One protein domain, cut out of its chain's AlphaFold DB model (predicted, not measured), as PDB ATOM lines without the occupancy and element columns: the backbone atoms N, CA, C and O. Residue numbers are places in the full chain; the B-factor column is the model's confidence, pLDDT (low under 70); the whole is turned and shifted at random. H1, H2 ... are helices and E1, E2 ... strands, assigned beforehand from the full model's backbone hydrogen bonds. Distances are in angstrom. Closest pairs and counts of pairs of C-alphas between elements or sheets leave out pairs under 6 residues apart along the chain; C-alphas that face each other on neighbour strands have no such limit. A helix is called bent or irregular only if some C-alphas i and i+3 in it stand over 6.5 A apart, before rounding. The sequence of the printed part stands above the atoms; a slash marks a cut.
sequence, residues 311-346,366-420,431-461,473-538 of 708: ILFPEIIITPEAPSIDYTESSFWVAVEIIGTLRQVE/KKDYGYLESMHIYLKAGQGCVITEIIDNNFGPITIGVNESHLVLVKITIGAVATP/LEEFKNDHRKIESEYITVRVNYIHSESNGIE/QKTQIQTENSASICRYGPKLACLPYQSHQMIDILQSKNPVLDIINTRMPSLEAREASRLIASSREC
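What this domain is: This is residues 311 to 346, 366 to 420, 431 to 461 and 473 to 538 of the 708 residues of the protein "Putative ubiquitin-conjugating enzyme protein" of Oidium neolycopersici (UniProt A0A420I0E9). Two strongly twisted sheets are partly wrapped together into a long, narrow body, with the five-strand sheet curled like part of a barrel and the long strands E1, E3, E8 and E9 running much of its length. A helical hairpin, H4 and H5, covers the face of the four-strand sheet that is turned away from the other sheet, while H1 and H2 lie toward opposite ends of the body and residues 494 to 501, at and before H3, stick out. The printed part has 188 residues, with named elements in the order E1 E2 E3 H1 E4 E5 E6 E7 H2 E8 E9 H3 H4 H5, five helices and nine strands, and its class is mixed. One sheet has the order E2 E9 E8 E4 E6 and is mixed; the other, E1 E3 E7 E5, is antiparallel throughout. The whole is elongated, 63 by 40 by 28 A, and only just loose, close to compact, with a radius of gyration of the C-alphas of 19.4 A.

How they stand to each other: The largest sheet runs, strand beside strand, E2 at residues 324 to 326, E9 at 476 to 488, E8 at 441 to 454, E4 at 372 to 381 and E6 at 398 to 400. E9 and E8 are antiparallel at 164 degrees, with N 479 and O 450 2.9 A apart, within hydrogen-bond range. E8 and E4 are antiparallel, N 449 to O 378 being 2.9 A. The edge strands are E2, parallel to E9 with N 325 to O 486 at 3.0 A, and E6, antiparallel to E4 with N 372 to O 400 at 2.8 A. The second sheet runs E1 at 311 to 320, E3 at 330 to 344, E7 at 405 to 414 and E5 at 385 to 391. In it N 315 to O 339 is 2.8 A between E1 and E3, N 334 to O 410 is 2.8 A between E3 and E7, and N 411 to O 389 is 2.9 A between E7 and E5. Between the sheets, the closest C-alphas of E1 and E9 are those of Ile 316 and Asn 481, 6.3 A, and those of E5 and E8 are Cys 385 and Tyr 445, 6.0 A. E3 bends by 56 degrees at residue 340, and the C-alphas of Gly 340 and Ile 400 in E6 are 5.8 A apart. H4, residues 511 to 519, and H5, residues 522 to 536, are on the same face of the second sheet, forming two layers, helices on one face of a sheet. H4 has a height of 8.9 A over the sheet and runs slantwise to the strands, at 46 degrees to E3 on the local plane. H5 runs along the strands, at 9 degrees to E7 on the local plane. H4 and H5 form a helical hairpin: they touch, through residues 525 to 529 alone of H5, at a shallow tilt of 16 degrees, opposite ways, with the C-alphas of Ile 516 and Ala 525 closest at 5.5 A. H1, residues 366 to 369, H2, residues 431 to 438, and H3, residues 496 to 506, touch no helix. Every O i to N i+4 pair is within hydrogen-bond range in H2, H4 and H5; in H3 4 of 7 are, and H1 is too short for one.

Where its parts are: E1 begins at C-alpha 311, (-16.752, 38.574, 101.285), and is 28.4 A long. E3 is 40.4 A long, E9 40.1 A, E8 38.2 A and E7 27.2 A. H3 is irregular, with C-alphas 497 and 500 7.1 A apart. H5, 21.2 A long, ends at C-alpha 536, (0.037, 10.321, 76.870).

The domain as a whole: The two C-alphas farthest apart, of Glu 461 and Pro 496, are 64.8 A apart. Residues 347 to 365, 421 to 430 and 462 to 472 are not printed, with C-alpha gaps of 20.1, 13.2 and 13.2 A. Of the links that are printed whole, none is long. Mean pLDDT of the printed part is 85.3; 33 residues are under 70, among them 492 to 508.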
ATOM      1  N   ILE A 311     -17.047  38.049 102.617       87.94
ATOM      2  CA  ILE A 311     -16.752  38.574 101.285       87.94
ATOM      3  C   ILE A 311     -16.540  37.382 100.354       87.94
ATOM      4  O   ILE A 311     -15.901  36.398 100.739       87.94
ATOM      5  N   LEU A 312     -17.078  37.471  99.137       91.50
ATOM      6  CA  LEU A 312     -16.830  36.491  98.089       91.50
ATOM      7  C   LEU A 312     -15.425  36.706  97.510       91.50
ATOM      8  O   LEU A 312     -15.041  37.817  97.137       91.50
ATOM      9  N   PHE A 313     -14.642  35.633  97.451       93.88
ATOM     10  CA  PHE A 313     -13.243  35.646  97.041       93.88
ATOM     11  C   PHE A 313     -12.954  34.459  96.110       93.88
ATOM     12  O   PHE A 313     -13.407  33.353  96.400       93.88
ATOM     13  N   PRO A 314     -12.209  34.635  95.003       96.88
ATOM     14  CA  PRO A 314     -11.817  33.517  94.157       96.88
ATOM     15  C   PRO A 314     -10.683  32.739  94.828       96.88
ATOM     16  O   PRO A 314      -9.559  33.226  94.949       96.88
ATOM     17  N   GLU A 315     -10.972  31.516  95.246       97.25
ATOM     18  CA  GLU A 315      -9.966  30.536  95.627       97.25
ATOM     19  C   GLU A 315      -9.431  29.842  94.375       97.25
ATOM     20  O   GLU A 315     -10.211  29.375  93.550       97.25
ATOM     21  N   ILE A 316      -8.108  29.800  94.219       97.94
ATOM     22  CA  ILE A 316      -7.439  29.192  93.063       97.94
ATOM     23  C   ILE A 316      -6.805  27.881  93.522       97.94
ATOM     24  O   ILE A 316      -5.839  27.904  94.286       97.94
ATOM     25  N   ILE A 317      -7.313  26.757  93.033       98.00
ATOM     26  CA  ILE A 317      -6.802  25.410  93.292       98.00
ATOM     27  C   ILE A 317      -6.086  24.926  92.031       98.00
ATOM     28  O   ILE A 317      -6.613  25.022  90.924       98.00
ATOM     29  N   ILE A 318      -4.860  24.430  92.191       98.12
ATOM     30  CA  ILE A 318      -4.018  23.981  91.080       98.12
ATOM     31  C   ILE A 318      -3.641  22.525  91.342       98.12
ATOM     32  O   ILE A 318      -2.936  22.223  92.304       98.12
ATOM     33  N   THR A 319      -4.120  21.618  90.495       97.62
ATOM     34  CA  THR A 319      -3.937  20.171  90.646       97.62
ATOM     35  C   THR A 319      -3.199  19.607  89.431       97.62
ATOM     36  O   THR A 319      -3.762  19.595  88.334       97.62
ATOM     37  N   PRO A 320      -1.948  19.140  89.583       96.56
ATOM     38  CA  PRO A 320      -1.221  18.487  88.502       96.56
ATOM     39  C   PRO A 320      -1.702  17.043  88.294       96.56
ATOM     40  O   PRO A 320      -2.164  16.383  89.221       96.56
ATOM     41  N   GLU A 321      -1.534  16.534  87.076       94.50
ATOM     42  CA  GLU A 321      -1.816  15.148  86.675       94.50
ATOM     43  C   GLU A 321      -1.009  14.102  87.464       94.50
ATOM     44  O   GLU A 321      -1.467  12.973  87.640       94.50
ATOM     45  N   ALA A 322       0.169  14.484  87.962       91.50
ATOM     46  CA  ALA A 322       1.006  13.675  88.839       91.50
ATOM     47  C   ALA A 322       1.576  14.544  89.979       91.50
ATOM     48  O   ALA A 322       1.894  15.712  89.751       91.50
ATOM     49  N   PRO A 323       1.765  13.998  91.198       89.31
ATOM     50  CA  PRO A 323       2.342  14.741  92.329       89.31
ATOM     51  C   PRO A 323       3.834  15.078  92.137       89.31
ATOM     52  O   PRO A 323       4.404  15.899  92.858       89.31
ATOM     53  N   SER A 324       4.478  14.421  91.176       89.94
ATOM     54  CA  SER A 324       5.900  14.515  90.875       89.94
ATOM     55  C   SER A 324       6.169  14.102  89.434       89.94
ATOM     56  O   SER A 324       5.413  13.310  88.873       89.94
ATOM     57  N   ILE A 325       7.279  14.577  88.879       89.50
ATOM     58  CA  ILE A 325       7.765  14.226  87.541       89.50
ATOM     59  C   ILE A 325       9.224  13.769  87.590       89.50
ATOM     60  O   ILE A 325       9.968  14.083  88.526       89.50
ATOM     61  N   ASP A 326       9.641  13.052  86.555       82.56
ATOM     62  CA  ASP A 326      11.043  12.722  86.330       82.56
ATOM     63  C   ASP A 326      11.849  13.961  85.896       82.56
ATOM     64  O   ASP A 326      11.305  14.990  85.489       82.56
ATOM     65  N   TYR A 327      13.177  13.874  85.986       80.94
ATOM     66  CA  TYR A 327      14.101  14.950  85.598       80.94
ATOM     67  C   TYR A 327      14.137  15.240  84.085       80.94
ATOM     68  O   TYR A 327      14.633  16.288  83.663       80.94
ATOM     69  N   THR A 328      13.663  14.301  83.263       81.75
ATOM     70  CA  THR A 328      13.644  14.411  81.799       81.75
ATOM     71  C   THR A 328      12.635  15.451  81.318       81.75
ATOM     72  O   THR A 328      11.732  15.860  82.053       81.75
ATOM     73  N   GLU A 329      12.747  15.840  80.044       78.50
ATOM     74  CA  GLU A 329      11.666  16.567  79.372       78.50
ATOM     75  C   GLU A 329      10.350  15.813  79.548       78.50
ATOM     76  O   GLU A 329      10.244  14.622  79.254       78.50
ATOM     77  N   SER A 330       9.366  16.511  80.100       86.06
ATOM     78  CA  SER A 330       8.091  15.930  80.493       86.06
ATOM     79  C   SER A 330       6.976  16.927  80.218       86.06
ATOM     80  O   SER A 330       7.094  18.120  80.497       86.06
ATOM     81  N   SER A 331       5.881  16.438  79.641       93.81
ATOM     82  CA  SER A 331       4.651  17.209  79.483       93.81
ATOM     83  C   SER A 331       3.536  16.553  80.276       93.81
ATOM     84  O   SER A 331       3.299  15.359  80.101       93.81
ATOM     85  N   PHE A 332       2.843  17.332  81.099       95.12
ATOM     86  CA  PHE A 332       1.724  16.868  81.914       95.12
ATOM     87  C   PHE A 332       0.604  17.907  81.922       95.12
ATOM     88  O   PHE A 332       0.813  19.089  81.630       95.12
ATOM     89  N   TRP A 333      -0.600  17.452  82.249       97.19
ATOM     90  CA  TRP A 333      -1.767  18.309  82.394       97.19
ATOM     91  C   TRP A 333      -1.925  18.833  83.814       97.19
ATOM     92  O   TRP A 333      -1.546  18.197  84.796       97.19
ATOM     93  N   VAL A 334      -2.527  20.011  83.917       97.62
ATOM     94  CA  VAL A 334      -2.831  20.684  85.174       97.62
ATOM     95  C   VAL A 334      -4.261  21.190  85.114       97.62
ATOM     96  O   VAL A 334      -4.630  21.913  84.189       97.62
ATOM     97  N   ALA A 335      -5.057  20.823  86.111       97.88
ATOM     98  CA  ALA A 335      -6.354  21.423  86.376       97.88
ATOM     99  C   ALA A 335      -6.160  22.697  87.208       97.88
ATOM    100  O   ALA A 335      -5.601  22.649  88.303       97.88
ATOM    101  N   VAL A 336      -6.619  23.831  86.689       98.12
ATOM    102  CA  VAL A 336      -6.716  25.106  87.405       98.12
ATOM    103  C   VAL A 336      -8.194  25.361  87.673       98.12
ATOM    104  O   VAL A 336      -8.934  25.782  86.786       98.12
ATOM    105  N   GLU A 337      -8.632  25.065  88.891       97.50
ATOM    106  CA  GLU A 337      -9.999  25.295  89.346       97.50
ATOM    107  C   GLU A 337     -10.065  26.611  90.127       97.50
ATOM    108  O   GLU A 337      -9.244  26.869  91.006       97.50
ATOM    109  N   ILE A 338     -11.043  27.461  89.813       97.56
ATOM    110  CA  ILE A 338     -11.253  28.737  90.495       97.56
ATOM    111  C   ILE A 338     -12.663  28.748  91.070       97.56
ATOM    112  O   ILE A 338     -13.639  28.706  90.321       97.56
ATOM    113  N   ILE A 339     -12.760  28.787  92.398       96.88
ATOM    114  CA  ILE A 339     -14.007  28.636  93.153       96.88
ATOM    115  C   ILE A 339     -14.346  29.948  93.862       96.88
ATOM    116  O   ILE A 339     -13.510  30.509  94.567       96.88
ATOM    117  N   GLY A 340     -15.583  30.428  93.737       96.06
ATOM    118  CA  GLY A 340     -16.063  31.551  94.543       96.06
ATOM    119  C   GLY A 340     -16.323  31.117  95.987       96.06
ATOM    120  O   GLY A 340     -17.365  30.530  96.270       96.06
ATOM    121  N   THR A 341     -15.412  31.407  96.917       94.44
ATOM    122  CA  THR A 341     -15.548  31.048  98.341       94.44
ATOM    123  C   THR A 341     -15.918  32.248  99.206       94.44
ATOM    124  O   THR A 341     -15.470  33.373  98.980       94.44
ATOM    125  N   LEU A 342     -16.759  32.024 100.219       91.94
ATOM    126  CA  LEU A 342     -17.099  33.045 101.210       91.94
ATOM    127  C   LEU A 342     -16.076  33.024 102.343       91.94
ATOM    128  O   LEU A 342     -16.047  32.089 103.138       91.94
ATOM    129  N   ARG A 343     -15.270  34.082 102.449       89.56
ATOM    130  CA  ARG A 343     -14.310  34.252 103.545       89.56
ATOM    131  C   ARG A 343     -14.855  35.241 104.560       89.56
ATOM    132  O   ARG A 343     -15.264  36.344 104.197       89.56
ATOM    133  N   GLN A 344     -14.865  34.849 105.832       87.06
ATOM    134  CA  GLN A 344     -15.227  35.756 106.912       87.06
ATOM    135  C   GLN A 344     -14.141  36.829 107.051       87.06
ATOM    136  O   GLN A 344     -12.978  36.528 107.301       87.06
ATOM    137  N   VAL A 345     -14.531  38.090 106.906       82.75
ATOM    138  CA  VAL A 345     -13.741  39.246 107.313       82.75
ATOM    139  C   VAL A 345     -13.678  39.213 108.830       82.75
ATOM    140  O   VAL A 345     -14.619  39.620 109.522       82.75
ATOM    141  N   GLU A 346     -12.573  38.683 109.342       76.75
ATOM    142  CA  GLU A 346     -12.268  38.713 110.760       76.75
ATOM    143  C   GLU A 346     -12.205  40.178 111.207       76.75
ATOM    144  O   GLU A 346     -11.288  40.932 110.880       76.75
ATOM    145  N   LYS A 366     -27.590  32.372  98.211       71.94
ATOM    146  CA  LYS A 366     -26.238  32.573  97.651       71.94
ATOM    147  C   LYS A 366     -26.099  33.912  96.910       71.94
ATOM    148  O   LYS A 366     -25.007  34.459  96.824       71.94
ATOM    149  N   LYS A 367     -27.226  34.416  96.392       76.50
ATOM    150  CA  LYS A 367     -27.397  35.682  95.675       76.50
ATOM    151  C   LYS A 367     -27.110  36.917  96.541       76.50
ATOM    152  O   LYS A 367     -26.697  37.933  95.991       76.50
ATOM    153  N   ASP A 368     -27.276  36.830  97.863       81.00
ATOM    154  CA  ASP A 368     -27.097  37.954  98.798       81.00
ATOM    155  C   ASP A 368     -25.641  38.449  98.853       81.00
ATOM    156  O   ASP A 368     -25.381  39.609  99.166       81.00
ATOM    157  N   TYR A 369     -24.688  37.575  98.519       82.50
ATOM    158  CA  TYR A 369     -23.252  37.858  98.546       82.50
ATOM    159  C   TYR A 369     -22.699  38.387  97.211       82.50
ATOM    160  O   TYR A 369     -21.517  38.716  97.126       82.50
ATOM    161  N   GLY A 370     -23.538  38.497  96.176       88.44
ATOM    162  CA  GLY A 370     -23.129  38.924  94.839       88.44
ATOM    163  C   GLY A 370     -22.293  37.886  94.078       88.44
ATOM    164  O   GLY A 370     -22.346  36.686  94.353       88.44
ATOM    165  N   TYR A 371     -21.542  38.374  93.093       92.25
ATOM    166  CA  TYR A 371     -20.759  37.595  92.136       92.25
ATOM    167  C   TYR A 371     -19.392  38.246  91.895       92.25
ATOM    168  O   TYR A 371     -19.218  39.461  92.010       92.25
ATOM    169  N   LEU A 372     -18.413  37.439  91.501       93.81
ATOM    170  CA  LEU A 372     -17.140  37.897  90.956       93.81
ATOM    171  C   LEU A 372     -17.341  38.166  89.462       93.81
ATOM    172  O   LEU A 372     -17.403  37.229  88.674       93.81
ATOM    173  N   GLU A 373     -17.493  39.428  89.075       92.31
ATOM    174  CA  GLU A 373     -17.728  39.870  87.700       92.31
ATOM    175  C   GLU A 373     -16.440  40.164  86.928       92.31
ATOM    176  O   GLU A 373     -15.405  40.529  87.494       92.31
ATOM    177  N   SER A 374     -16.554  40.131  85.592       91.44
ATOM    178  CA  SER A 374     -15.491  40.538  84.659       91.44
ATOM    179  C   SER A 374     -14.159  39.855  84.977       91.44
ATOM    180  O   SER A 374     -13.099  40.482  84.949       91.44
ATOM    181  N   MET A 375     -14.231  38.579  85.360       94.19
ATOM    182  CA  MET A 375     -13.076  37.847  85.836       94.19
ATOM    183  C   MET A 375     -12.188  37.444  84.653       94.19
ATOM    184  O   MET A 375     -12.647  36.892  83.653       94.19
ATOM    185  N   HIS A 376     -10.899  37.749  84.782       94.50
ATOM    186  CA  HIS A 376      -9.862  37.513  83.787       94.50
ATOM    187  C   HIS A 376      -8.737  36.685  84.402       94.50
ATOM    188  O   HIS A 376      -8.104  37.105  85.376       94.50
ATOM    189  N   ILE A 377      -8.479  35.525  83.803       95.81
ATOM    190  CA  ILE A 377      -7.468  34.565  84.240       95.81
ATOM    191  C   ILE A 377      -6.210  34.777  83.399       95.81
ATOM    192  O   ILE A 377      -6.261  34.784  82.171       95.81
ATOM    193  N   TYR A 378      -5.076  34.947  84.064       96.56
ATOM    194  CA  TYR A 378      -3.762  35.077  83.450       96.56
ATOM    195  C   TYR A 378      -2.895  33.921  83.933       96.56
ATOM    196  O   TYR A 378      -2.595  33.806  85.123       96.56
ATOM    197  N   LEU A 379      -2.482  33.078  82.993       97.56
ATOM    198  CA  LEU A 379      -1.586  31.956  83.237       97.56
ATOM    199  C   LEU A 379      -0.164  32.363  82.853       97.56
ATOM    200  O   LEU A 379       0.069  32.894  81.765       97.56
ATOM    201  N   LYS A 380       0.796  32.116  83.740       97.81
ATOM    202  CA  LYS A 380       2.218  32.362  83.501       97.81
ATOM    203  C   LYS A 380       2.986  31.080  83.798       97.81
ATOM    204  O   LYS A 380       2.879  30.542  84.894       97.81
ATOM    205  N   ALA A 381       3.778  30.609  82.840       97.50
ATOM    206  CA  ALA A 381       4.656  29.466  83.060       97.50
ATOM    207  C   ALA A 381       5.772  29.804  84.068       97.50
ATOM    208  O   ALA A 381       6.280  30.932  84.101       97.50
ATOM    209  N   GLY A 382       6.152  28.814  84.875       95.88
ATOM    210  CA  GLY A 382       7.320  28.870  85.751       95.88
ATOM    211  C   GLY A 382       8.643  28.878  84.979       95.88
ATOM    212  O   GLY A 382       8.683  28.750  83.752       95.88
ATOM    213  N   GLN A 383       9.762  29.037  85.686       92.81
ATOM    214  CA  GLN A 383      11.075  29.079  85.041       92.81
ATOM    215  C   GLN A 383      11.423  27.715  84.413       92.81
ATOM    216  O   GLN A 383      11.259  26.669  85.037       92.81
ATOM    217  N   GLY A 384      11.879  27.720  83.155       91.50
ATOM    218  CA  GLY A 384      12.149  26.487  82.397       91.50
ATOM    219  C   GLY A 384      10.894  25.691  82.002       91.50
ATOM    220  O   GLY A 384      11.011  24.542  81.580       91.50
ATOM    221  N   CYS A 385       9.705  26.282  82.145       95.62
ATOM    222  CA  CYS A 385       8.424  25.672  81.797       95.62
ATOM    223  C   CYS A 385       7.770  26.439  80.636       95.62
ATOM    224  O   CYS A 385       7.948  27.650  80.495       95.62
ATOM    225  N   VAL A 386       6.986  25.743  79.814       96.50
ATOM    226  CA  VAL A 386       6.252  26.299  78.671       96.50
ATOM    227  C   VAL A 386       4.817  25.783  78.715       96.50
ATOM    228  O   VAL A 386       4.589  24.579  78.779       96.50
ATOM    229  N   ILE A 387       3.839  26.687  78.657       97.50
ATOM    230  CA  ILE A 387       2.435  26.310  78.449       97.50
ATOM    231  C   ILE A 387       2.260  26.025  76.956       97.50
ATOM    232  O   ILE A 387       2.480  26.915  76.134       97.50
ATOM    233  N   THR A 388       1.913  24.786  76.609       96.69
ATOM    234  CA  THR A 388       1.804  24.324  75.214       96.69
ATOM    235  C   THR A 388       0.367  24.239  74.718       96.69
ATOM    236  O   THR A 388       0.128  24.410  73.526       96.69
ATOM    237  N   GLU A 389      -0.591  24.020  75.617       96.50
ATOM    238  CA  GLU A 389      -2.011  23.883  75.295       96.50
ATOM    239  C   GLU A 389      -2.850  24.425  76.459       96.50
ATOM    240  O   GLU A 389      -2.467  24.291  77.624       96.50
ATOM    241  N   ILE A 390      -3.985  25.053  76.149       96.50
ATOM    242  CA  ILE A 390      -4.971  25.519  77.131       96.50
ATOM    243  C   ILE A 390      -6.342  25.087  76.615       96.50
ATOM    244  O   ILE A 390      -6.695  25.413  75.482       96.50
ATOM    245  N   ILE A 391      -7.104  24.377  77.446       95.06
ATOM    246  CA  ILE A 391      -8.512  24.058  77.205       95.06
ATOM    247  C   ILE A 391      -9.324  24.857  78.225       95.06
ATOM    248  O   ILE A 391      -9.240  24.621  79.431       95.06
ATOM    249  N   ASP A 392     -10.086  25.818  77.718       92.00
ATOM    250  CA  ASP A 392     -11.015  26.669  78.455       92.00
ATOM    251  C   ASP A 392     -12.308  26.751  77.632       92.00
ATOM    252  O   ASP A 392     -12.261  26.915  76.410       92.00
ATOM    253  N   ASN A 393     -13.456  26.617  78.295       77.50
ATOM    254  CA  ASN A 393     -14.768  26.614  77.650       77.50
ATOM    255  C   ASN A 393     -15.378  28.033  77.562       77.50
ATOM    256  O   ASN A 393     -16.415  28.221  76.925       77.50
ATOM    257  N   ASN A 394     -14.743  29.050  78.162       75.44
ATOM    258  CA  ASN A 394     -15.298  30.399  78.265       75.44
ATOM    259  C   ASN A 394     -14.872  31.352  77.136       75.44
ATOM    260  O   ASN A 394     -13.878  32.074  77.211       75.44
ATOM    261  N   PHE A 395     -15.745  31.494  76.137       69.00
ATOM    262  CA  PHE A 395     -15.695  32.578  75.145       69.00
ATOM    263  C   PHE A 395     -16.356  33.876  75.658       69.00
ATOM    264  O   PHE A 395     -17.206  34.456  74.981       69.00
ATOM    265  N   GLY A 396     -16.002  34.352  76.858       85.06
ATOM    266  CA  GLY A 396     -16.646  35.539  77.436       85.06
ATOM    267  C   GLY A 396     -16.072  36.034  78.769       85.06
ATOM    268  O   GLY A 396     -15.168  35.415  79.327       85.06
ATOM    269  N   PRO A 397     -16.579  37.171  79.289       85.69
ATOM    270  CA  PRO A 397     -16.263  37.627  80.638       85.69
ATOM    271  C   PRO A 397     -16.811  36.626  81.659       85.69
ATOM    272  O   PRO A 397     -18.004  36.329  81.664       85.69
ATOM    273  N   ILE A 398     -15.939  36.118  82.524       93.75
ATOM    274  CA  ILE A 398     -16.300  35.072  83.481       93.75
ATOM    275  C   ILE A 398     -17.005  35.714  84.685       93.75
ATOM    276  O   ILE A 398     -16.562  36.749  85.196       93.75
ATOM    277  N   THR A 399     -18.101  35.097  85.130       93.88
ATOM    278  CA  THR A 399     -18.836  35.454  86.353       93.88
ATOM    279  C   THR A 399     -18.894  34.248  87.285       93.88
ATOM    280  O   THR A 399     -19.324  33.187  86.840       93.88
ATOM    281  N   ILE A 400     -18.485  34.394  88.550       94.56
ATOM    282  CA  ILE A 400     -18.470  33.291  89.532       94.56
ATOM    283  C   ILE A 400     -19.202  33.700  90.815       94.56
ATOM    284  O   ILE A 400     -18.810  34.664  91.470       94.56
ATOM    285  N   GLY A 401     -20.256  32.972  91.182       94.12
ATOM    286  CA  GLY A 401     -20.983  33.105  92.446       94.12
ATOM    287  C   GLY A 401     -20.476  32.189  93.570       94.12
ATOM    288  O   GLY A 401     -19.444  31.525  93.475       94.12
ATOM    289  N   VAL A 402     -21.231  32.135  94.673       93.31
ATOM    290  CA  VAL A 402     -20.879  31.345  95.868       93.31
ATOM    291  C   VAL A 402     -20.894  29.836  95.588       93.31
ATOM    292  O   VAL A 402     -21.933  29.245  95.272       93.31
ATOM    293  N   ASN A 403     -19.754  29.188  95.822       92.81
ATOM    294  CA  ASN A 403     -19.463  27.778  95.558       92.81
ATOM    295  C   ASN A 403     -19.690  27.379  94.088       92.81
ATOM    296  O   ASN A 403     -19.996  26.221  93.805       92.81
ATOM    297  N   GLU A 404     -19.591  28.338  93.169       94.19
ATOM    298  CA  GLU A 404     -19.469  28.073  91.739       94.19
ATOM    299  C   GLU A 404     -17.983  27.930  91.402       94.19
ATOM    300  O   GLU A 404     -17.141  28.632  91.964       94.19
ATOM    301  N   SER A 405     -17.666  26.988  90.517       94.69
ATOM    302  CA  SER A 405     -16.302  26.625  90.128       94.69
ATOM    303  C   SER A 405     -16.140  26.767  88.622       94.69
ATOM    304  O   SER A 405     -16.951  26.230  87.866       94.69
ATOM    305  N   HIS A 406     -15.068  27.413  88.183       95.88
ATOM    306  CA  HIS A 406     -14.656  27.433  86.785       95.88
ATOM    307  C   HIS A 406     -13.322  26.695  86.627       95.88
ATOM    308  O   HIS A 406     -12.399  26.919  87.406       95.88
ATOM    309  N   LEU A 407     -13.233  25.803  85.637       96.75
ATOM    310  CA  LEU A 407     -12.086  24.927  85.412       96.75
ATOM    311  C   LEU A 407     -11.403  25.257  84.082       96.75
ATOM    312  O   LEU A 407     -12.037  25.198  83.031       96.75
ATOM    313  N   VAL A 408     -10.097  25.504  84.145       97.12
ATOM    314  CA  VAL A 408      -9.201  25.627  82.990       97.12
ATOM    315  C   VAL A 408      -8.199  24.478  83.031       97.12
ATOM    316  O   VAL A 408      -7.598  24.217  84.073       97.12
ATOM    317  N   LEU A 409      -7.987  23.792  81.910       97.81
ATOM    318  CA  LEU A 409      -6.958  22.757  81.793       97.81
ATOM    319  C   LEU A 409      -5.755  23.314  81.040       97.81
ATOM    320  O   LEU A 409      -5.899  23.934  79.988       97.81
ATOM    321  N   VAL A 410      -4.563  23.069  81.567       97.88
ATOM    322  CA  VAL A 410      -3.313  23.620  81.040       97.88
ATOM    323  C   VAL A 410      -2.329  22.483  80.819       97.88
ATOM    324  O   VAL A 410      -2.008  21.755  81.757       97.88
ATOM    325  N   LYS A 411      -1.824  22.333  79.596       97.38
ATOM    326  CA  LYS A 411      -0.730  21.409  79.296       97.38
ATOM    327  C   LYS A 411       0.587  22.144  79.436       97.38
ATOM    328  O   LYS A 411       0.835  23.144  78.754       97.38
ATOM    329  N   ILE A 412       1.432  21.649  80.326       96.94
ATOM    330  CA  ILE A 412       2.711  22.267  80.645       96.94
ATOM    331  C   ILE A 412       3.805  21.311  80.217       96.94
ATOM    332  O   ILE A 412       3.846  20.163  80.652       96.94
ATOM    333  N   THR A 413       4.691  21.803  79.361       95.50
ATOM    334  CA  THR A 413       5.934  21.129  79.013       95.50
ATOM    335  C   THR A 413       7.048  21.731  79.845       95.50
ATOM    336  O   THR A 413       7.267  22.943  79.856       95.50
ATOM    337  N   ILE A 414       7.750  20.868  80.554       93.38
ATOM    338  CA  ILE A 414       8.892  21.208  81.374       93.38
ATOM    339  C   ILE A 414      10.146  20.773  80.625       93.38
ATOM    340  O   ILE A 414      10.301  19.599  80.288       93.38
ATOM    341  N   GLY A 415      11.026  21.738  80.345       89.50
ATOM    342  CA  GLY A 415      12.318  21.456  79.731       89.50
ATOM    343  C   GLY A 415      13.190  20.618  80.663       89.50
ATOM    344  O   GLY A 415      13.076  20.737  81.893       89.50
ATOM    345  N   ALA A 416      14.084  19.811  80.081       80.56
ATOM    346  CA  ALA A 416      15.139  19.158  80.842       80.56
ATOM    347  C   ALA A 416      15.849  20.227  81.673       80.56
ATOM    348  O   ALA A 416      16.214  21.293  81.163       80.56
ATOM    349  N   VAL A 417      16.030  19.957  82.965       73.94
ATOM    350  CA  VAL A 417      16.901  20.810  83.770       73.94
ATOM    351  C   VAL A 417      18.276  20.698  83.129       73.94
ATOM    352  O   VAL A 417      18.818  19.598  83.028       73.94
ATOM    353  N   ALA A 418      18.807  21.821  82.643       68.81
ATOM    354  CA  ALA A 418      20.136  21.849  82.063       68.81
ATOM    355  C   ALA A 418      21.111  21.355  83.132       68.81
ATOM    356  O   ALA A 418      21.357  22.061  84.113       68.81
ATOM    357  N   THR A 419      21.627  20.136  82.959       66.19
ATOM    358  CA  THR A 419      22.665  19.586  83.830       66.19
ATOM    359  C   THR A 419      23.806  20.594  83.822       66.19
ATOM    360  O   THR A 419      24.326  20.863  82.730       66.19
ATOM    361  N   PRO A 420      24.156  21.213  84.964       62.97
ATOM    362  CA  PRO A 420      25.174  22.252  84.997       62.97
ATOM    363  C   PRO A 420      26.457  21.711  84.368       62.97
ATOM    364  O   PRO A 420      27.037  20.737  84.843       62.97
ATOM    365  N   LEU A 431      30.014  18.137  95.571       78.88
ATOM    366  CA  LEU A 431      29.189  17.945  96.767       78.88
ATOM    367  C   LEU A 431      27.799  18.581  96.608       78.88
ATOM    368  O   LEU A 431      26.815  18.027  97.101       78.88
ATOM    369  N   GLU A 432      27.702  19.722  95.927       74.38
ATOM    370  CA  GLU A 432      26.428  20.342  95.564       74.38
ATOM    371  C   GLU A 432      25.674  19.505  94.515       74.38
ATOM    372  O   GLU A 432      24.472  19.305  94.675       74.38
ATOM    373  N   GLU A 433      26.362  18.919  93.525       72.75
ATOM    374  CA  GLU A 433      25.792  17.942  92.584       72.75
ATOM    375  C   GLU A 433      25.213  16.734  93.333       72.75
ATOM    376  O   GLU A 433      24.020  16.479  93.218       72.75
ATOM    377  N   PHE A 434      25.993  16.064  94.194       70.88
ATOM    378  CA  PHE A 434      25.502  14.931  94.992       70.88
ATOM    379  C   PHE A 434      24.324  15.303  95.901       70.88
ATOM    380  O   PHE A 434      23.387  14.516  96.064       70.88
ATOM    381  N   LYS A 435      24.339  16.504  96.496       70.94
ATOM    382  CA  LYS A 435      23.188  17.007  97.254       70.94
ATOM    383  C   LYS A 435      21.980  17.203  96.342       70.94
ATOM    384  O   LYS A 435      20.892  16.810  96.740       70.94
ATOM    385  N   ASN A 436      22.147  17.757  95.145       68.94
ATOM    386  CA  ASN A 436      21.062  17.995  94.192       68.94
ATOM    387  C   ASN A 436      20.512  16.698  93.576       68.94
ATOM    388  O   ASN A 436      19.298  16.575  93.439       68.94
ATOM    389  N   ASP A 437      21.357  15.708  93.288       68.44
ATOM    390  CA  ASP A 437      20.959  14.391  92.774       68.44
ATOM    391  C   ASP A 437      20.040  13.636  93.732       68.44
ATOM    392  O   ASP A 437      19.112  12.957  93.297       68.44
ATOM    393  N   HIS A 438      20.305  13.745  95.037       66.44
ATOM    394  CA  HIS A 438      19.514  13.104  96.086       66.44
ATOM    395  C   HIS A 438      18.402  13.999  96.649       66.44
ATOM    396  O   HIS A 438      17.566  13.528  97.426       66.44
ATOM    397  N   ARG A 439      18.356  15.281  96.273       71.19
ATOM    398  CA  ARG A 439      17.347  16.227  96.750       71.19
ATOM    399  C   ARG A 439      16.142  16.224  95.823       71.19
ATOM    400  O   ARG A 439      16.241  16.380  94.614       71.19
ATOM    401  N   LYS A 440      14.967  16.133  96.436       81.31
ATOM    402  CA  LYS A 440      13.682  16.460  95.817       81.31
ATOM    403  C   LYS A 440      13.722  17.932  95.376       81.31
ATOM    404  O   LYS A 440      13.650  18.818  96.227       81.31
ATOM    405  N   ILE A 441      13.886  18.191  94.076       84.50
ATOM    406  CA  ILE A 441      13.935  19.557  93.539       84.50
ATOM    407  C   ILE A 441      12.499  20.026  93.338       84.50
ATOM    408  O   ILE A 441      11.779  19.522  92.479       84.50
ATOM    409  N   GLU A 442      12.076  20.998  94.132       90.62
ATOM    410  CA  GLU A 442      10.784  21.648  93.968       90.62
ATOM    411  C   GLU A 442      10.911  22.788  92.947       90.62
ATOM    412  O   GLU A 442      11.779  23.649  93.064       90.62
ATOM    413  N   SER A 443      10.086  22.767  91.899       91.25
ATOM    414  CA  SER A 443      10.100  23.766  90.824       91.25
ATOM    415  C   SER A 443       8.716  24.372  90.636       91.25
ATOM    416  O   SER A 443       7.778  23.640  90.321       91.25
ATOM    417  N   GLU A 444       8.589  25.695  90.769       96.06
ATOM    418  CA  GLU A 444       7.385  26.416  90.332       96.06
ATOM    419  C   GLU A 444       7.174  26.181  88.829       96.06
ATOM    420  O   GLU A 444       8.080  26.429  88.030       96.06
ATOM    421  N   TYR A 445       5.994  25.690  88.448       96.38
ATOM    422  CA  TYR A 445       5.663  25.356  87.059       96.38
ATOM    423  C   TYR A 445       4.569  26.250  86.469       96.38
ATOM    424  O   TYR A 445       4.555  26.475  85.256       96.38
ATOM    425  N   ILE A 446       3.685  26.803  87.305       98.00
ATOM    426  CA  ILE A 446       2.669  27.774  86.890       98.00
ATOM    427  C   ILE A 446       2.373  28.786  88.001       98.00
ATOM    428  O   ILE A 446       2.230  28.431  89.170       98.00
ATOM    429  N   THR A 447       2.216  30.043  87.600       98.25
ATOM    430  CA  THR A 447       1.590  31.107  88.383       98.25
ATOM    431  C   THR A 447       0.240  31.439  87.741       98.25
ATOM    432  O   THR A 447       0.175  31.744  86.547       98.25
ATOM    433  N   VAL A 448      -0.837  31.414  88.521       98.31
ATOM    434  CA  VAL A 448      -2.198  31.758  88.094       98.31
ATOM    435  C   VAL A 448      -2.606  33.064  88.764       98.31
ATOM    436  O   VAL A 448      -2.584  33.181  89.988       98.31
ATOM    437  N   ARG A 449      -2.993  34.062  87.967       97.69
ATOM    438  CA  ARG A 449      -3.479  35.365  88.444       97.69
ATOM    439  C   ARG A 449      -4.904  35.592  87.975       97.69
ATOM    440  O   ARG A 449      -5.192  35.468  86.790       97.69
ATOM    441  N   VAL A 450      -5.775  35.970  88.894       96.69
ATOM    442  CA  VAL A 450      -7.193  36.215  88.650       96.69
ATOM    443  C   VAL A 450      -7.485  37.670  88.973       96.69
ATOM    444  O   VAL A 450      -7.465  38.065  90.137       96.69
ATOM    445  N   ASN A 451      -7.762  38.467  87.943       95.44
ATOM    446  CA  ASN A 451      -8.218  39.844  88.102       95.44
ATOM    447  C   ASN A 451      -9.738  39.869  87.974       95.44
ATOM    448  O   ASN A 451     -10.263  39.386  86.975       95.44
ATOM    449  N   TYR A 452     -10.439  40.454  88.936       94.62
ATOM    450  CA  TYR A 452     -11.900  40.466  88.977       94.62
ATOM    451  C   TYR A 452     -12.435  41.786  89.532       94.62
ATOM    452  O   TYR A 452     -11.700  42.597  90.100       94.62
ATOM    453  N   ILE A 453     -13.733  42.004  89.356       91.69
ATOM    454  CA  ILE A 453     -14.485  43.099  89.960       91.69
ATOM    455  C   ILE A 453     -15.570  42.438  90.805       91.69
ATOM    456  O   ILE A 453     -16.317  41.609  90.302       91.69
ATOM    457  N   HIS A 454     -15.662  42.755  92.091       88.25
ATOM    458  CA  HIS A 454     -16.793  42.276  92.885       88.25
ATOM    459  C   HIS A 454     -18.052  43.013  92.403       88.25
ATOM    460  O   HIS A 454     -18.028  44.244  92.336       88.25
ATOM    461  N   SER A 455     -19.130  42.298  92.065       82.19
ATOM    462  CA  SER A 455     -20.422  42.938  91.801       82.19
ATOM    463  C   SER A 455     -20.805  43.758  93.029       82.19
ATOM    464  O   SER A 455     -20.656  43.265  94.155       82.19
ATOM    465  N   GLU A 456     -21.323  44.966  92.846       66.12
ATOM    466  CA  GLU A 456     -21.903  45.726  93.952       66.12
ATOM    467  C   GLU A 456     -23.100  44.924  94.487       66.12
ATOM    468  O   GLU A 456     -24.135  44.809  93.836       66.12
ATOM    469  N   SER A 457     -22.932  44.272  95.641       55.09
ATOM    470  CA  SER A 457     -24.007  43.503  96.270       55.09
ATOM    471  C   SER A 457     -25.135  44.470  96.616       55.09
ATOM    472  O   SER A 457     -24.886  45.424  97.354       55.09
ATOM    473  N   ASN A 458     -26.354  44.196  96.140       49.44
ATOM    474  CA  ASN A 458     -27.533  45.085  96.171       49.44
ATOM    475  C   ASN A 458     -27.980  45.614  97.562       49.44
ATOM    476  O   ASN A 458     -29.004  46.284  97.652       49.44
ATOM    477  N   GLY A 459     -27.261  45.305  98.647       46.41
ATOM    478  CA  GLY A 459     -27.500  45.811 100.005       46.41
ATOM    479  C   GLY A 459     -26.257  46.331 100.741       46.41
ATOM    480  O   GLY A 459     -26.382  46.757 101.886       46.41
ATOM    481  N   ILE A 460     -25.068  46.321 100.120       48.41
ATOM    482  CA  ILE A 460     -23.869  46.989 100.654       48.41
ATOM    483  C   ILE A 460     -23.532  48.159  99.733       48.41
ATOM    484  O   ILE A 460     -22.549  48.146  98.991       48.41
ATOM    485  N   GLU A 461     -24.348  49.208  99.830       44.97
ATOM    486  CA  GLU A 461     -23.869  50.551  99.528       44.97
ATOM    487  C   GLU A 461     -22.723  50.852 100.501       44.97
ATOM    488  O   GLU A 461     -22.918  51.318 101.626       44.97
ATOM    489  N   GLN A 473     -15.895  54.236  90.772       64.50
ATOM    490  CA  GLN A 473     -14.541  53.694  90.701       64.50
ATOM    491  C   GLN A 473     -14.591  52.182  90.921       64.50
ATOM    492  O   GLN A 473     -14.381  51.705  92.037       64.50
ATOM    493  N   LYS A 474     -14.848  51.430  89.841       73.88
ATOM    494  CA  LYS A 474     -14.783  49.965  89.849       73.88
ATOM    495  C   LYS A 474     -13.427  49.524  90.401       73.88
ATOM    496  O   LYS A 474     -12.388  49.717  89.769       73.88
ATOM    497  N   THR A 475     -13.442  48.960  91.605       77.69
ATOM    498  CA  THR A 475     -12.230  48.479  92.267       77.69
ATOM    499  C   THR A 475     -11.908  47.098  91.718       77.69
ATOM    500  O   THR A 475     -12.575  46.120  92.042       77.69
ATOM    501  N   GLN A 476     -10.897  47.036  90.854       86.31
ATOM    502  CA  GLN A 476     -10.356  45.775  90.359       86.31
ATOM    503  C   GLN A 476      -9.470  45.147  91.440       86.31
ATOM    504  O   GLN A 476      -8.549  45.795  91.946       86.31
ATOM    505  N   ILE A 477      -9.755  43.896  91.786       91.12
ATOM    506  CA  ILE A 477      -9.008  43.098  92.760       91.12
ATOM    507  C   ILE A 477      -8.221  42.030  91.990       91.12
ATOM    508  O   ILE A 477      -8.656  41.574  90.932       91.12
ATOM    509  N   GLN A 478      -7.045  41.662  92.500       95.06
ATOM    510  CA  GLN A 478      -6.205  40.593  91.964       95.06
ATOM    511  C   GLN A 478      -5.961  39.547  93.056       95.06
ATOM    512  O   GLN A 478      -5.465  39.890  94.130       95.06
ATOM    513  N   THR A 479      -6.239  38.284  92.741       95.56
ATOM    514  CA  THR A 479      -5.776  37.112  93.495       95.56
ATOM    515  C   THR A 479      -4.692  36.402  92.690       95.56
ATOM    516  O   THR A 479      -4.734  36.382  91.461       95.56
ATOM    517  N   GLU A 480      -3.699  35.829  93.360       97.38
ATOM    518  CA  GLU A 480      -2.581  35.127  92.731       97.38
ATOM    519  C   GLU A 480      -2.261  33.864  93.528       97.38
ATOM    520  O   GLU A 480      -2.222  33.914  94.755       97.38
ATOM    521  N   ASN A 481      -2.050  32.746  92.833       97.62
ATOM    522  CA  ASN A 481      -1.550  31.505  93.418       97.62
ATOM    523  C   ASN A 481      -0.494  30.880  92.492       97.62
ATOM    524  O   ASN A 481      -0.615  30.947  91.268       97.62
ATOM    525  N   SER A 482       0.528  30.264  93.076       97.31
ATOM    526  CA  SER A 482       1.620  29.585  92.375       97.31
ATOM    527  C   SER A 482       1.639  28.118  92.765       97.31
ATOM    528  O   SER A 482       1.452  27.792  93.934       97.31
ATOM    529  N   ALA A 483       1.920  27.238  91.807       97.19
ATOM    530  CA  ALA A 483       2.091  25.818  92.072       97.19
ATOM    531  C   ALA A 483       3.481  25.327  91.678       97.19
ATOM    532  O   ALA A 483       4.044  25.686  90.637       97.19
ATOM    533  N   SER A 484       4.007  24.464  92.537       96.19
ATOM    534  CA  SER A 484       5.298  23.809  92.428       96.19
ATOM    535  C   SER A 484       5.133  22.300  92.276       96.19
ATOM    536  O   SER A 484       4.199  21.695  92.802       96.19
ATOM    537  N   ILE A 485       6.032  21.683  91.509       94.50
ATOM    538  CA  ILE A 485       6.070  20.237  91.289       94.50
ATOM    539  C   ILE A 485       7.440  19.706  91.664       94.50
ATOM    540  O   ILE A 485       8.466  20.380  91.531       94.50
ATOM    541  N   CYS A 486       7.434  18.482  92.161       91.81
ATOM    542  CA  CYS A 486       8.610  17.825  92.684       91.81
ATOM    543  C   CYS A 486       9.271  17.023  91.563       91.81
ATOM    544  O   CYS A 486       8.629  16.150  90.982       91.81
ATOM    545  N   ARG A 487      10.540  17.313  91.269       87.88
ATOM    546  CA  ARG A 487      11.343  16.561  90.302       87.88
ATOM    547  C   ARG A 487      12.279  15.605  91.029       87.88
ATOM    548  O   ARG A 487      12.947  16.005  91.989       87.88
ATOM    549  N   TYR A 488      12.347  14.367  90.555       83.56
ATOM    550  CA  TYR A 488      13.307  13.372  91.030       83.56
ATOM    551  C   TYR A 488      14.483  13.263  90.064       83.56
ATOM    552  O   TYR A 488      14.284  13.045  88.871       83.56
ATOM    553  N   GLY A 489      15.708  13.429  90.576       76.81
ATOM    554  CA  GLY A 489      16.933  13.298  89.788       76.81
ATOM    555  C   GLY A 489      17.105  11.887  89.202       76.81
ATOM    556  O   GLY A 489      16.668  10.908  89.815       76.81
ATOM    557  N   PRO A 490      17.784  11.740  88.048       70.31
ATOM    558  CA  PRO A 490      17.890  10.457  87.348       70.31
ATOM    559  C   PRO A 490      18.603   9.380  88.181       70.31
ATOM    560  O   PRO A 490      18.312   8.195  88.039       70.31
ATOM    561  N   LYS A 491      19.495   9.778  89.101       71.00
ATOM    562  CA  LYS A 491      20.198   8.858  90.009       71.00
ATOM    563  C   LYS A 491      19.269   8.265  91.092       71.00
ATOM    564  O   LYS A 491      19.522   7.149  91.540       71.00
ATOM    565  N   LEU A 492      18.176   8.944  91.476       63.66
ATOM    566  CA  LEU A 492      17.184   8.420  92.435       63.66
ATOM    567  C   LEU A 492      16.270   7.354  91.817       63.66
ATOM    568  O   LEU A 492      15.976   6.364  92.481       63.66
ATOM    569  N   ALA A 493      15.891   7.505  90.543       58.12
ATOM    570  CA  ALA A 493      15.081   6.518  89.816       58.12
ATOM    571  C   ALA A 493      15.741   5.121  89.744       58.12
ATOM    572  O   ALA A 493      15.065   4.112  89.552       58.12
ATOM    573  N   CYS A 494      17.062   5.053  89.940       56.78
ATOM    574  CA  CYS A 494      17.843   3.818  89.946       56.78
ATOM    575  C   CYS A 494      17.967   3.143  91.328       56.78
ATOM    576  O   CYS A 494      18.561   2.067  91.408       56.78
ATOM    577  N   LEU A 495      17.452   3.727  92.421       61.97
ATOM    578  CA  LEU A 495      17.573   3.137  93.761       61.97
ATOM    579  C   LEU A 495      16.504   2.049  93.994       61.97
ATOM    580  O   LEU A 495      15.326   2.372  94.177       61.97
ATOM    581  N   PRO A 496      16.877   0.754  94.091       56.06
ATOM    582  CA  PRO A 496      15.903  -0.340  94.140       56.06
ATOM    583  C   PRO A 496      14.999  -0.297  95.383       56.06
ATOM    584  O   PRO A 496      13.872  -0.784  95.337       56.06
ATOM    585  N   TYR A 497      15.454   0.326  96.475       53.56
ATOM    586  CA  TYR A 497      14.738   0.386  97.755       53.56
ATOM    587  C   TYR A 497      13.509   1.315  97.772       53.56
ATOM    588  O   TYR A 497      12.658   1.151  98.642       53.56
ATOM    589  N   GLN A 498      13.384   2.267  96.836       53.81
ATOM    590  CA  GLN A 498      12.208   3.155  96.737       53.81
ATOM    591  C   GLN A 498      11.186   2.704  95.682       53.81
ATOM    592  O   GLN A 498      10.070   3.227  95.645       53.81
ATOM    593  N   SER A 499      11.521   1.687  94.879       52.56
ATOM    594  CA  SER A 499      10.648   1.156  93.823       52.56
ATOM    595  C   SER A 499       9.249   0.780  94.332       52.56
ATOM    596  O   SER A 499       8.259   1.102  93.681       52.56
ATOM    597  N   HIS A 500       9.142   0.198  95.530       53.09
ATOM    598  CA  HIS A 500       7.856  -0.180  96.119       53.09
ATOM    599  C   HIS A 500       6.928   1.010  96.423       53.09
ATOM    600  O   HIS A 500       5.724   0.859  96.273       53.09
ATOM    601  N   GLN A 501       7.450   2.196  96.766       55.69
ATOM    602  CA  GLN A 501       6.609   3.396  96.921       55.69
ATOM    603  C   GLN A 501       6.262   4.048  95.573       55.69
ATOM    604  O   GLN A 501       5.162   4.570  95.419       55.69
ATOM    605  N   MET A 502       7.152   3.994  94.572       52.62
ATOM    606  CA  MET A 502       6.833   4.515  93.232       52.62
ATOM    607  C   MET A 502       5.807   3.652  92.480       52.62
ATOM    608  O   MET A 502       5.028   4.191  91.698       52.62
ATOM    609  N   ILE A 503       5.757   2.337  92.727       53.94
ATOM    610  CA  ILE A 503       4.776   1.436  92.096       53.94
ATOM    611  C   ILE A 503       3.338   1.762  92.540       53.94
ATOM    612  O   ILE A 503       2.442   1.767  91.696       53.94
ATOM    613  N   ASP A 504       3.118   2.117  93.810       51.97
ATOM    614  CA  ASP A 504       1.793   2.542  94.293       51.97
ATOM    615  C   ASP A 504       1.389   3.918  93.731       51.97
ATOM    616  O   ASP A 504       0.230   4.127  93.367       51.97
ATOM    617  N   ILE A 505       2.346   4.841  93.548       56.44
ATOM    618  CA  ILE A 505       2.102   6.112  92.835       56.44
ATOM    619  C   ILE A 505       1.683   5.843  91.379       56.44
ATOM    620  O   ILE A 505       0.809   6.537  90.858       56.44
ATOM    621  N   LEU A 506       2.225   4.803  90.736       53.69
ATOM    622  CA  LEU A 506       1.878   4.414  89.363       53.69
ATOM    623  C   LEU A 506       0.425   3.930  89.193       53.69
ATOM    624  O   LEU A 506      -0.091   3.957  88.077       53.69
ATOM    625  N   GLN A 507      -0.235   3.495  90.274       57.34
ATOM    626  CA  GLN A 507      -1.665   3.155  90.279       57.34
ATOM    627  C   GLN A 507      -2.560   4.293  90.786       57.34
ATOM    628  O   GLN A 507      -3.785   4.147  90.794       57.34
ATOM    629  N   SER A 508      -1.988   5.433  91.194       67.00
ATOM    630  CA  SER A 508      -2.792   6.571  91.633       67.00
ATOM    631  C   SER A 508      -3.684   7.076  90.491       67.00
ATOM    632  O   SER A 508      -3.252   7.354  89.369       67.00
ATOM    633  N   LYS A 509      -4.984   7.139  90.778       87.31
ATOM    634  CA  LYS A 509      -6.012   7.624  89.859       87.31
ATOM    635  C   LYS A 509      -5.700   9.080  89.503       87.31
ATOM    636  O   LYS A 509      -5.545   9.893  90.407       87.31
ATOM    637  N   ASN A 510      -5.592   9.403  88.208       91.62
ATOM    638  CA  ASN A 510      -5.218  10.751  87.763       91.62
ATOM    639  C   ASN A 510      -6.219  11.791  88.320       91.62
ATOM    640  O   ASN A 510      -7.374  11.795  87.881       91.62
ATOM    641  N   PRO A 511      -5.795  12.693  89.225       94.75
ATOM    642  CA  PRO A 511      -6.702  13.624  89.886       94.75
ATOM    643  C   PRO A 511      -7.272  14.669  88.914       94.75
ATOM    644  O   PRO A 511      -8.388  15.142  89.113       94.75
ATOM    645  N   VAL A 512      -6.572  14.980  87.816       96.12
ATOM    646  CA  VAL A 512      -7.081  15.872  86.761       96.12
ATOM    647  C   VAL A 512      -8.280  15.246  86.048       96.12
ATOM    648  O   VAL A 512      -9.263  15.940  85.803       96.12
ATOM    649  N   LEU A 513      -8.264  13.934  85.775       95.75
ATOM    650  CA  LEU A 513      -9.428  13.251  85.191       95.75
ATOM    651  C   LEU A 513     -10.618  13.228  86.160       95.75
ATOM    652  O   LEU A 513     -11.761  13.335  85.720       95.75
ATOM    653  N   ASP A 514     -10.375  13.135  87.466       95.44
ATOM    654  CA  ASP A 514     -11.441  13.194  88.470       95.44
ATOM    655  C   ASP A 514     -12.078  14.584  88.555       95.44
ATOM    656  O   ASP A 514     -13.305  14.698  88.558       95.44
ATOM    657  N   ILE A 515     -11.270  15.646  88.535       96.06
ATOM    658  CA  ILE A 515     -11.757  17.031  88.488       96.06
ATOM    659  C   ILE A 515     -12.545  17.281  87.191       96.06
ATOM    660  O   ILE A 515     -13.640  17.836  87.232       96.06
ATOM    661  N   ILE A 516     -12.066  16.795  86.042       96.19
ATOM    662  CA  ILE A 516     -12.777  16.911  84.758       96.19
ATOM    663  C   ILE A 516     -14.147  16.229  84.812       96.19
ATOM    664  O   ILE A 516     -15.155  16.856  84.499       96.19
ATOM    665  N   ASN A 517     -14.208  14.971  85.259       95.75
ATOM    666  CA  ASN A 517     -15.461  14.212  85.320       95.75
ATOM    667  C   ASN A 517     -16.457  14.739  86.371       95.75
ATOM    668  O   ASN A 517     -17.641  14.417  86.291       95.75
ATOM    669  N   THR A 518     -16.002  15.522  87.356       95.19
ATOM    670  CA  THR A 518     -16.859  16.092  88.414       95.19
ATOM    671  C   THR A 518     -17.252  17.551  88.181       95.19
ATOM    672  O   THR A 518     -18.280  17.979  88.709       95.19
ATOM    673  N   ARG A 519     -16.467  18.324  87.417       93.44
ATOM    674  CA  ARG A 519     -16.683  19.768  87.207       93.44
ATOM    675  C   ARG A 519     -17.115  20.158  85.796       93.44
ATOM    676  O   ARG A 519     -17.766  21.190  85.657       93.44
ATOM    677  N   MET A 520     -16.775  19.385  84.761       93.25
ATOM    678  CA  MET A 520     -17.187  19.691  83.385       93.25
ATOM    679  C   MET A 520     -18.508  18.995  83.007       93.25
ATOM    680  O   MET A 520     -18.760  17.868  83.440       93.25
ATOM    681  N   PRO A 521     -19.335  19.612  82.141       93.38
ATOM    682  CA  PRO A 521     -20.404  18.929  81.415       93.38
ATOM    683  C   PRO A 521     -19.907  17.636  80.756       93.38
ATOM    684  O   PRO A 521     -18.822  17.601  80.182       93.38
ATOM    685  N   SER A 522     -20.712  16.572  80.782       95.06
ATOM    686  CA  SER A 522     -20.277  15.218  80.392       95.06
ATOM    687  C   SER A 522     -19.725  15.095  78.962       95.06
ATOM    688  O   SER A 522     -18.849  14.264  78.713       95.06
ATOM    689  N   LEU A 523     -20.201  15.921  78.025       94.56
ATOM    690  CA  LEU A 523     -19.677  15.980  76.658       94.56
ATOM    691  C   LEU A 523     -18.258  16.571  76.624       94.56
ATOM    692  O   LEU A 523     -17.344  15.945  76.091       94.56
ATOM    693  N   GLU A 524     -18.077  17.735  77.248       94.12
ATOM    694  CA  GLU A 524     -16.802  18.457  77.351       94.12
ATOM    695  C   GLU A 524     -15.782  17.641  78.154       94.12
ATOM    696  O   GLU A 524     -14.644  17.468  77.723       94.12
ATOM    697  N   ALA A 525     -16.221  17.019  79.255       95.38
ATOM    698  CA  ALA A 525     -15.423  16.104  80.062       95.38
ATOM    699  C   ALA A 525     -14.880  14.924  79.240       95.38
ATOM    700  O   ALA A 525     -13.713  14.544  79.384       95.38
ATOM    701  N   ARG A 526     -15.698  14.356  78.339       96.31
ATOM    702  CA  ARG A 526     -15.283  13.264  77.446       96.31
ATOM    703  C   ARG A 526     -14.258  13.729  76.413       96.31
ATOM    704  O   ARG A 526     -13.328  12.984  76.108       96.31
ATOM    705  N   GLU A 527     -14.407  14.935  75.869       95.88
ATOM    706  CA  GLU A 527     -13.453  15.484  74.900       95.88
ATOM    707  C   GLU A 527     -12.124  15.874  75.550       95.88
ATOM    708  O   GLU A 527     -11.077  15.460  75.052       95.88
ATOM    709  N   ALA A 528     -12.154  16.550  76.701       95.75
ATOM    710  CA  ALA A 528     -10.971  16.855  77.500       95.75
ATOM    711  C   ALA A 528     -10.228  15.576  77.926       95.75
ATOM    712  O   ALA A 528      -9.021  15.457  77.713       95.75
ATOM    713  N   SER A 529     -10.948  14.567  78.430       95.88
ATOM    714  CA  SER A 529     -10.360  13.266  78.787       95.88
ATOM    715  C   SER A 529      -9.713  12.568  77.585       95.88
ATOM    716  O   SER A 529      -8.649  11.967  77.722       95.88
ATOM    717  N   ARG A 530     -10.317  12.670  76.391       95.75
ATOM    718  CA  ARG A 530      -9.753  12.132  75.142       95.75
ATOM    719  C   ARG A 530      -8.482  12.874  74.720       95.75
ATOM    720  O   ARG A 530      -7.535  12.219  74.293       95.75
ATOM    721  N   LEU A 531      -8.440  14.202  74.848       94.38
ATOM    722  CA  LEU A 531      -7.245  15.004  74.557       94.38
ATOM    723  C   LEU A 531      -6.095  14.636  75.505       94.38
ATOM    724  O   LEU A 531      -5.004  14.301  75.038       94.38
ATOM    725  N   ILE A 532      -6.366  14.556  76.812       93.81
ATOM    726  CA  ILE A 532      -5.398  14.102  77.822       93.81
ATOM    727  C   ILE A 532      -4.888  12.695  77.493       93.81
ATOM    728  O   ILE A 532      -3.676  12.496  77.411       93.81
ATOM    729  N   ALA A 533      -5.782  11.739  77.221       92.81
ATOM    730  CA  ALA A 533      -5.401  10.379  76.841       92.81
ATOM    731  C   ALA A 533      -4.501  10.356  75.592       92.81
ATOM    732  O   ALA A 533      -3.428   9.761  75.633       92.81
ATOM    733  N   SER A 534      -4.872  11.077  74.526       92.06
ATOM    734  CA  SER A 534      -4.072  11.146  73.291       92.06
ATOM    735  C   SER A 534      -2.689  11.774  73.494       92.06
ATOM    736  O   SER A 534      -1.731  11.403  72.824       92.06
ATOM    737  N   SER A 535      -2.541  12.685  74.460       88.25
ATOM    738  CA  SER A 535      -1.246  13.299  74.763       88.25
ATOM    739  C   SER A 535      -0.265  12.356  75.474       88.25
ATOM    740  O   SER A 535       0.945  12.564  75.387       88.25
ATOM    741  N   ARG A 536      -0.772  11.310  76.144       78.38
ATOM    742  CA  ARG A 536       0.037  10.321  76.870       78.38
ATOM    743  C   ARG A 536       0.708   9.306  75.948       78.38
ATOM    744  O   ARG A 536       1.729   8.749  76.331       78.38
ATOM    745  N   GLU A 537       0.184   9.077  74.744       60.09
ATOM    746  CA  GLU A 537       0.704   8.048  73.826       60.09
ATOM    747  C   GLU A 537       2.145   8.326  73.348       60.09
ATOM    748  O   GLU A 537       2.854   7.394  72.972       60.09
ATOM    749  N   CYS A 538       2.623   9.574  73.449       50.50
ATOM    750  CA  CYS A 538       4.027   9.931  73.209       50.50
ATOM    751  C   CYS A 538       4.948   9.749  74.431       50.50
ATOM    752  O   CYS A 538       6.166   9.693  74.264       50.50
TER     753      CYS A 538